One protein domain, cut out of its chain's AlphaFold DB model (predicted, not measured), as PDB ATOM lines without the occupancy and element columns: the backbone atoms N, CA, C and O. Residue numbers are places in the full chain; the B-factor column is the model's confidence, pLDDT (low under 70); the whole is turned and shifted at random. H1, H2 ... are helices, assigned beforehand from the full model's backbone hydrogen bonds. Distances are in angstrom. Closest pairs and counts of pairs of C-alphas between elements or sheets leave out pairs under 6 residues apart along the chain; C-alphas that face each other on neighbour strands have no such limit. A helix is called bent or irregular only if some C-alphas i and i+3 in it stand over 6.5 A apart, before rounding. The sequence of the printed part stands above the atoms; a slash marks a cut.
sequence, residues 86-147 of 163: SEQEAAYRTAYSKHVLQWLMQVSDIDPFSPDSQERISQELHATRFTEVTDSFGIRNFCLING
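What this domain is: This is residues 86 to 147 of the 163 residues of an uncharacterized protein of Ruegeria sp. ANG-R (UniProt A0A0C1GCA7). One long helix, H1, makes one side of a loosely built frame, and two shorter helices, H2 and H3, pack crosswise on the same side of it, H2 near its last residues and H3 near its first ones. The stretch of residues 128 to 138 runs between H2 and H3, leaving a gap between these two helices, while residues 108 to 116 loop round from the end of H1 to H2. The printed part has 62 residues, with three named helices in the order H1, H2, H3 and no named strand; the class is all helix. The whole is only just compact, close to loose, with a radius of gyration of the C-alphas of 12.6 A, and it is elongated, spanning 37 by 22 by 17 A.

Where its parts are: H1, residues 86 to 107, begins with C-alpha 86 at (40.195, -40.023, 24.201) and ends with C-alpha 107 at (32.779, -16.577, 42.083), 30.4 A from first to last C-alpha. It is neither bent nor irregular, but only just: C-alphas 97 and 100 are 6.2 A apart. H2, residues 117 to 127, is 15.3 A long and begins with C-alpha 117 at (41.095, -11.532, 32.526). H3, residues 139 to 145, is 9.9 A long and ends with C-alpha 145 at (45.355, -32.690, 30.867).

How they stand to each other: H1 touches H2 with residues 104 to 105 alone. The closest C-alphas of this pair are those of Met 105 and Ile 121, 7.2 A apart, and the lines of the two helices stand about perpendicular, at 81 degrees. H1 touches H3 with residues 89 to 93 alone. Here the closest C-alphas are those of Tyr 92 and Phe 142, 5.8 A apart, and the lines are again about perpendicular, at 84 degrees. H2 and H3 are apart. In H2 and H3 every O i to N i+4 pair is within hydrogen-bond range; in H1 it is 16 of 18.

The domain as a whole: The two C-alphas farthest apart are those of Pro 115 and Asp 135, at 38.9 A. The C-alphas of Ser 86 and Gly 147, the first and last printed, are 16.7 A apart. The link from H1 to H2, 9 residues, is short, and the link from H2 to H3, 11 residues, is long. The printed part has no cut. The mean pLDDT of the printed part is 90.1, and no printed residue is under 70.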
ATOM      1  N   SER A  86      40.528 -41.266  24.909       87.88
ATOM      2  CA  SER A  86      40.195 -40.023  24.201       87.88
ATOM      3  C   SER A  86      38.916 -39.381  24.722       87.88
ATOM      4  O   SER A  86      38.897 -38.174  24.978       87.88
ATOM      5  N   GLU A  87      37.861 -40.169  24.923       89.81
ATOM      6  CA  GLU A  87      36.574 -39.664  25.402       89.81
ATOM      7  C   GLU A  87      36.692 -39.167  26.845       89.81
ATOM      8  O   GLU A  87      36.160 -38.105  27.174       89.81
ATOM      9  N   GLN A  88      37.450 -39.871  27.691       89.00
ATOM     10  CA  GLN A  88      37.718 -39.439  29.060       89.00
ATOM     11  C   GLN A  88      38.529 -38.134  29.095       89.00
ATOM     12  O   GLN A  88      38.198 -37.221  29.854       89.00
ATOM     13  N   GLU A  89      39.569 -37.997  28.264       91.75
ATOM     14  CA  GLU A  89      40.336 -36.748  28.169       91.75
ATOM     15  C   GLU A  89      39.463 -35.587  27.676       91.75
ATOM     16  O   GLU A  89      39.557 -34.473  28.196       91.75
ATOM     17  N   ALA A  90      38.586 -35.832  26.698       93.94
ATOM     18  CA  ALA A  90      37.636 -34.838  26.211       93.94
ATOM     19  C   ALA A  90      36.623 -34.437  27.296       93.94
ATOM     20  O   ALA A  90      36.327 -33.246  27.451       93.94
ATOM     21  N   ALA A  91      36.143 -35.396  28.092       92.69
ATOM     22  CA  ALA A  91      35.285 -35.132  29.242       92.69
ATOM     23  C   ALA A  91      36.004 -34.259  30.282       92.69
ATOM     24  O   ALA A  91      35.427 -33.283  30.758       92.69
ATOM     25  N   TYR A  92      37.282 -34.525  30.572       94.25
ATOM     26  CA  TYR A  92      38.088 -33.699  31.480       94.25
ATOM     27  C   TYR A  92      38.286 -32.272  30.970       94.25
ATOM     28  O   TYR A  92      38.106 -31.328  31.741       94.25
ATOM     29  N   ARG A  93      38.602 -32.091  29.683       95.38
ATOM     30  CA  ARG A  93      38.732 -30.751  29.081       95.38
ATOM     31  C   ARG A  93      37.413 -29.993  29.104       95.38
ATOM     32  O   ARG A  93      37.387 -28.795  29.376       95.38
ATOM     33  N   THR A  94      36.309 -30.687  28.840       96.00
ATOM     34  CA  THR A  94      34.968 -30.096  28.869       96.00
ATOM     35  C   THR A  94      34.580 -29.695  30.286       96.00
ATOM     36  O   THR A  94      34.138 -28.569  30.494       96.00
ATOM     37  N   ALA A  95      34.791 -30.572  31.270       94.62
ATOM     38  CA  ALA A  95      34.497 -30.281  32.666       94.62
ATOM     39  C   ALA A  95      35.302 -29.077  33.171       94.62
ATOM     40  O   ALA A  95      34.746 -28.183  33.807       94.62
ATOM     41  N   TYR A  96      36.586 -29.010  32.822       93.88
ATOM     42  CA  TYR A  96      37.421 -27.866  33.156       93.88
ATOM     43  C   TYR A  96      36.946 -26.576  32.476       93.88
ATOM     44  O   TYR A  96      36.602 -25.609  33.150       93.88
ATOM     45  N   SER A  97      36.870 -26.565  31.144       92.81
ATOM     46  CA  SER A  97      36.571 -25.344  30.386       92.81
ATOM     47  C   SER A  97      35.154 -24.813  30.600       92.81
ATOM     48  O   SER A  97      34.970 -23.601  30.678       92.81
ATOM     49  N   LYS A  98      34.150 -25.693  30.696       93.75
ATOM     50  CA  LYS A  98      32.743 -25.281  30.797       93.75
ATOM     51  C   LYS A  98      32.238 -25.143  32.218       93.75
ATOM     52  O   LYS A  98      31.377 -24.312  32.449       93.75
ATOM     53  N   HIS A  99      32.699 -25.973  33.149       94.44
ATOM     54  CA  HIS A  99      32.144 -25.972  34.501       94.44
ATOM     55  C   HIS A  99      33.088 -25.298  35.479       94.44
ATOM     56  O   HIS A  99      32.688 -24.335  36.123       94.44
ATOM     57  N   VAL A 100      34.346 -25.739  35.545       92.56
ATOM     58  CA  VAL A 100      35.313 -25.190  36.506       92.56
ATOM     59  C   VAL A 100      35.644 -23.735  36.192       92.56
ATOM     60  O   VAL A 100      35.482 -22.890  37.063       92.56
ATOM     61  N   LEU A 101      36.069 -23.419  34.964       92.62
ATOM     62  CA  LEU A 101      36.431 -22.044  34.607       92.62
ATOM     63  C   LEU A 101      35.230 -21.102  34.669       92.62
ATOM     64  O   LEU A 101      35.364 -19.984  35.154       92.62
ATOM     65  N   GLN A 102      34.055 -21.551  34.218       93.75
ATOM     66  CA  GLN A 102      32.841 -20.742  34.307       93.75
ATOM     67  C   GLN A 102      32.480 -20.432  35.760       93.75
ATOM     68  O   GLN A 102      32.205 -19.280  36.082       93.75
ATOM     69  N   TRP A 103      32.507 -21.443  36.628       94.62
ATOM     70  CA  TRP A 103      32.284 -21.260  38.056       94.62
ATOM     71  C   TRP A 103      33.322 -20.311  38.666       94.62
ATOM     72  O   TRP A 103      32.934 -19.384  39.367       94.62
ATOM     73  N   LEU A 104      34.608 -20.480  38.339       93.50
ATOM     74  CA  LEU A 104      35.693 -19.635  38.843       93.50
ATOM     75  C   LEU A 104      35.498 -18.161  38.458       93.50
ATOM     76  O   LEU A 104      35.570 -17.280  39.308       93.50
ATOM     77  N   MET A 105      35.175 -17.890  37.190       94.25
ATOM     78  CA  MET A 105      34.886 -16.530  36.723       94.25
ATOM     79  C   MET A 105      33.679 -15.919  37.444       94.25
ATOM     80  O   MET A 105      33.684 -14.728  37.732       94.25
ATOM     81  N   GLN A 106      32.661 -16.727  37.756       94.81
ATOM     82  CA  GLN A 106      31.468 -16.269  38.474       94.81
ATOM     83  C   GLN A 106      31.751 -15.948  39.942       94.81
ATOM     84  O   GLN A 106      31.269 -14.933  40.437       94.81
ATOM     85  N   VAL A 107      32.501 -16.797  40.653       95.50
ATOM     86  CA  VAL A 107      32.779 -16.577  42.083       95.50
ATOM     87  C   VAL A 107      33.798 -15.466  42.323       95.50
ATOM     88  O   VAL A 107      33.716 -14.801  43.352       95.50
ATOM     89  N   SER A 108      34.704 -15.234  41.372       94.69
ATOM     90  CA  SER A 108      35.763 -14.218  41.471       94.69
ATOM     91  C   SER A 108      35.459 -12.940  40.673       94.69
ATOM     92  O   SER A 108      36.341 -12.093  40.514       94.69
ATOM     93  N   ASP A 109      34.226 -12.803  40.165       95.50
ATOM     94  CA  ASP A 109      33.723 -11.661  39.382       95.50
ATOM     95  C   ASP A 109      34.707 -11.218  38.281       95.50
ATOM     96  O   ASP A 109      35.194 -10.081  38.226       95.50
ATOM     97  N   ILE A 110      35.104 -12.180  37.444       95.12
ATOM     98  CA  ILE A 110      36.026 -11.956  36.329       95.12
ATOM     99  C   ILE A 110      35.213 -11.745  35.057       95.12
ATOM    100  O   ILE A 110      34.508 -12.645  34.598       95.12
ATOM    101  N   ASP A 111      35.379 -10.575  34.444       93.94
ATOM    102  CA  ASP A 111      34.904 -10.321  33.090       93.94
ATOM    103  C   ASP A 111      35.862 -10.981  32.080       93.94
ATOM    104  O   ASP A 111      37.027 -10.588  32.004       93.94
ATOM    105  N   PRO A 112      35.417 -11.965  31.277       89.69
ATOM    106  CA  PRO A 112      36.275 -12.619  30.290       89.69
ATOM    107  C   PRO A 112      36.740 -11.684  29.163       89.69
ATOM    108  O   PRO A 112      37.653 -12.043  28.420       89.69
ATOM    109  N   PHE A 113      36.122 -10.511  29.005       94.50
ATOM    110  CA  PHE A 113      36.494  -9.525  27.992       94.50
ATOM    111  C   PHE A 113      37.450  -8.450  28.520       94.50
ATOM    112  O   PHE A 113      37.893  -7.600  27.742       94.50
ATOM    113  N   SER A 114      37.800  -8.480  29.811       95.06
ATOM    114  CA  SER A 114      38.744  -7.522  30.371       95.06
ATOM    115  C   SER A 114      40.186  -7.821  29.916       95.06
ATOM    116  O   SER A 114      40.548  -8.987  29.708       95.06
ATOM    117  N   PRO A 115      41.049  -6.795  29.763       93.94
ATOM    118  CA  PRO A 115      42.441  -6.985  29.343       93.94
ATOM    119  C   PRO A 115      43.281  -7.822  30.321       93.94
ATOM    120  O   PRO A 115      44.264  -8.433  29.917       93.94
ATOM    121  N   ASP A 116      42.896  -7.838  31.597       95.12
ATOM    122  CA  ASP A 116      43.549  -8.542  32.708       95.12
ATOM    123  C   ASP A 116      42.897  -9.901  33.038       95.12
ATOM    124  O   ASP A 116      43.326 -10.592  33.961       95.12
ATOM    125  N   SER A 117      41.880 -10.314  32.275       91.94
ATOM    126  CA  SER A 117      41.095 -11.532  32.526       91.94
ATOM    127  C   SER A 117      41.955 -12.793  32.642       91.94
ATOM    128  O   SER A 117      41.781 -13.575  33.574       91.94
ATOM    129  N   GLN A 118      42.922 -12.982  31.740       90.94
ATOM    130  CA  GLN A 118      43.817 -14.145  31.765       90.94
ATOM    131  C   GLN A 118      44.691 -14.188  33.020       90.94
ATOM    132  O   GLN A 118      44.873 -15.258  33.603       90.94
ATOM    133  N   GLU A 119      45.219 -13.039  33.443       92.94
ATOM    134  CA  GLU A 119      46.052 -12.948  34.640       92.94
ATOM    135  C   GLU A 119      45.222 -13.249  35.890       92.94
ATOM    136  O   GLU A 119      45.618 -14.087  36.701       92.94
ATOM    137  N   ARG A 120      44.026 -12.656  35.995       94.06
ATOM    138  CA  ARG A 120      43.093 -12.912  37.099       94.06
ATOM    139  C   ARG A 120      42.674 -14.379  37.164       94.06
ATOM    140  O   ARG A 120      42.734 -14.976  38.232       94.06
ATOM    141  N   ILE A 121      42.328 -14.999  36.032       91.50
ATOM    142  CA  ILE A 121      41.998 -16.435  35.982       91.50
ATOM    143  C   ILE A 121      43.185 -17.273  36.464       91.50
ATOM    144  O   ILE A 121      42.999 -18.200  37.248       91.50
ATOM    145  N   SER A 122      44.407 -16.950  36.029       89.19
ATOM    146  CA  SER A 122      45.608 -17.664  36.469       89.19
ATOM    147  C   SER A 122      45.825 -17.539  37.979       89.19
ATOM    148  O   SER A 122      46.134 -18.536  38.629       89.19
ATOM    149  N   GLN A 123      45.650 -16.344  38.547       90.44
ATOM    150  CA  GLN A 123      45.781 -16.098  39.988       90.44
ATOM    151  C   GLN A 123      44.739 -16.887  40.795       90.44
ATOM    152  O   GLN A 123      45.093 -17.572  41.754       90.44
ATOM    153  N   GLU A 124      43.478 -16.867  40.367       91.31
ATOM    154  CA  GLU A 124      42.396 -17.604  41.027       91.31
ATOM    155  C   GLU A 124      42.569 -19.125  40.910       91.31
ATOM    156  O   GLU A 124      42.321 -19.862  41.864       91.31
ATOM    157  N   LEU A 125      43.065 -19.619  39.769       89.00
ATOM    158  CA  LEU A 125      43.411 -21.033  39.604       89.00
ATOM    159  C   LEU A 125      44.528 -21.458  40.557       89.00
ATOM    160  O   LEU A 125      44.441 -22.539  41.133       89.00
ATOM    161  N   HIS A 126      45.547 -20.615  40.749       85.81
ATOM    162  CA  HIS A 126      46.608 -20.863  41.724       85.81
ATOM    163  C   HIS A 126      46.099 -20.862  43.166       85.81
ATOM    164  O   HIS A 126      46.605 -21.624  43.982       85.81
ATOM    165  N   ALA A 127      45.093 -20.046  43.482       86.75
ATOM    166  CA  ALA A 127      44.464 -20.030  44.799       86.75
ATOM    167  C   ALA A 127      43.475 -21.197  45.016       86.75
ATOM    168  O   ALA A 127      43.084 -21.483  46.152       86.75
ATOM    169  N   THR A 128      43.057 -21.881  43.944       87.12
ATOM    170  CA  THR A 128      42.044 -22.939  43.989       87.12
ATOM    171  C   THR A 128      42.663 -24.308  44.244       87.12
ATOM    172  O   THR A 128      43.525 -24.786  43.507       87.12
ATOM    173  N   ARG A 129      42.140 -25.016  45.250       84.88
ATOM    174  CA  ARG A 129      42.555 -26.388  45.563       84.88
ATOM    175  C   ARG A 129      41.589 -27.412  44.994       84.88
ATOM    176  O   ARG A 129      40.437 -27.498  45.408       84.88
ATOM    177  N   PHE A 130      42.097 -28.242  44.091       85.31
ATOM    178  CA  PHE A 130      41.346 -29.352  43.517       85.31
ATOM    179  C   PHE A 130      41.528 -30.628  44.344       85.31
ATOM    180  O   PHE A 130      42.654 -31.052  44.611       85.31
ATOM    181  N   THR A 131      40.417 -31.267  44.704       83.75
ATOM    182  CA  THR A 131      40.396 -32.560  45.397       83.75
ATOM    183  C   THR A 131      39.371 -33.489  44.752       83.75
ATOM    184  O   THR A 131      38.387 -33.036  44.165       83.75
ATOM    185  N   GLU A 132      39.632 -34.792  44.811       84.00
ATOM    186  CA  GLU A 132      38.700 -35.823  44.364       84.00
ATOM    187  C   GLU A 132      37.772 -36.227  45.507       84.00
ATOM    188  O   GLU A 132      38.212 -36.453  46.630       84.00
ATOM    189  N   VAL A 133      36.477 -36.333  45.210       79.69
ATOM    190  CA  VAL A 133      35.483 -36.847  46.170       79.69
ATOM    191  C   VAL A 133      35.423 -38.379  46.135       79.69
ATOM    192  O   VAL A 133      34.976 -39.011  47.083       79.69
ATOM    193  N   THR A 134      35.871 -38.991  45.037       79.31
ATOM    194  CA  THR A 134      35.820 -40.442  44.822       79.31
ATOM    195  C   THR A 134      37.148 -40.940  44.274       79.31
ATOM    196  O   THR A 134      37.663 -40.332  43.334       79.31
ATOM    197  N   ASP A 135      37.598 -42.110  44.723       70.19
ATOM    198  CA  ASP A 135      38.818 -42.769  44.224       70.19
ATOM    199  C   ASP A 135      38.751 -43.144  42.731       70.19
ATOM    200  O   ASP A 135      39.764 -43.430  42.093       70.19
ATOM    201  N   SER A 136      37.549 -43.156  42.146       74.94
ATOM    202  CA  SER A 136      37.341 -43.393  40.714       74.94
ATOM    203  C   SER A 136      37.697 -42.198  39.829       74.94
ATOM    204  O   SER A 136      37.870 -42.368  38.621       74.94
ATOM    205  N   PHE A 137      37.776 -40.989  40.388       81.25
ATOM    206  CA  PHE A 137      38.096 -39.794  39.616       81.25
ATOM    207  C   PHE A 137      39.610 -39.619  39.558       81.25
ATOM    208  O   PHE A 137      40.236 -39.383  40.569       81.25
ATOM    209  N   GLY A 138      40.234 -39.708  38.385       84.38
ATOM    210  CA  GLY A 138      41.689 -39.561  38.286       84.38
ATOM    211  C   GLY A 138      42.151 -38.102  38.369       84.38
ATOM    212  O   GLY A 138      42.562 -37.559  37.337       84.38
ATOM    213  N   ILE A 139      42.142 -37.469  39.556       86.81
ATOM    214  CA  ILE A 139      42.433 -36.023  39.706       86.81
ATOM    215  C   ILE A 139      43.800 -35.623  39.157       86.81
ATOM    216  O   ILE A 139      43.965 -34.560  38.565       86.81
ATOM    217  N   ARG A 140      44.804 -36.492  39.302       84.94
ATOM    218  CA  ARG A 140      46.142 -36.251  38.748       84.94
ATOM    219  C   ARG A 140      46.098 -36.078  37.231       84.94
ATOM    220  O   ARG A 140      46.705 -35.144  36.715       84.94
ATOM    221  N   ASN A 141      45.374 -36.957  36.542       87.50
ATOM    222  CA  ASN A 141      45.226 -36.885  35.093       87.50
ATOM    223  C   ASN A 141      44.388 -35.669  34.699       87.50
ATOM    224  O   ASN A 141      44.747 -34.985  33.747       87.50
ATOM    225  N   PHE A 142      43.333 -35.352  35.458       90.88
ATOM    226  CA  PHE A 142      42.539 -34.143  35.242       90.88
ATOM    227  C   PHE A 142      43.398 -32.870  35.296       90.88
ATOM    228  O   PHE A 142      43.329 -32.058  34.375       90.88
ATOM    229  N   CYS A 143      44.250 -32.716  36.317       90.06
ATOM    230  CA  CYS A 143      45.156 -31.569  36.412       90.06
ATOM    231  C   CYS A 143      46.164 -31.540  35.256       90.06
ATOM    232  O   CYS A 143      46.341 -30.499  34.630       90.06
ATOM    233  N   LEU A 144      46.784 -32.686  34.942       89.75
ATOM    234  CA  LEU A 144      47.776 -32.798  33.868       89.75
ATOM    235  C   LEU A 144      47.194 -32.398  32.505       89.75
ATOM    236  O   LEU A 144      47.797 -31.605  31.790       89.75
ATOM    237  N   ILE A 145      46.019 -32.929  32.158       92.38
ATOM    238  CA  ILE A 145      45.355 -32.690  30.867       92.38
ATOM    239  C   ILE A 145      44.954 -31.222  30.704       92.38
ATOM    240  O   ILE A 145      44.988 -30.698  29.594       92.38
ATOM    241  N   ASN A 146      44.594 -30.559  31.804       91.00
ATOM    242  CA  ASN A 146      44.136 -29.173  31.798       91.00
ATOM    243  C   ASN A 146      45.237 -28.153  32.125       91.00
ATOM    244  O   ASN A 146      44.940 -26.969  32.250       91.00
ATOM    245  N   GLY A 147      46.494 -28.587  32.274       87.56
ATOM    246  CA  GLY A 147      47.608 -27.692  32.604       87.56
ATOM    247  C   GLY A 147      47.478 -27.017  33.973       87.56
ATOM    248  O   GLY A 147      48.083 -25.973  34.197       87.56
TER     249      GLY A 147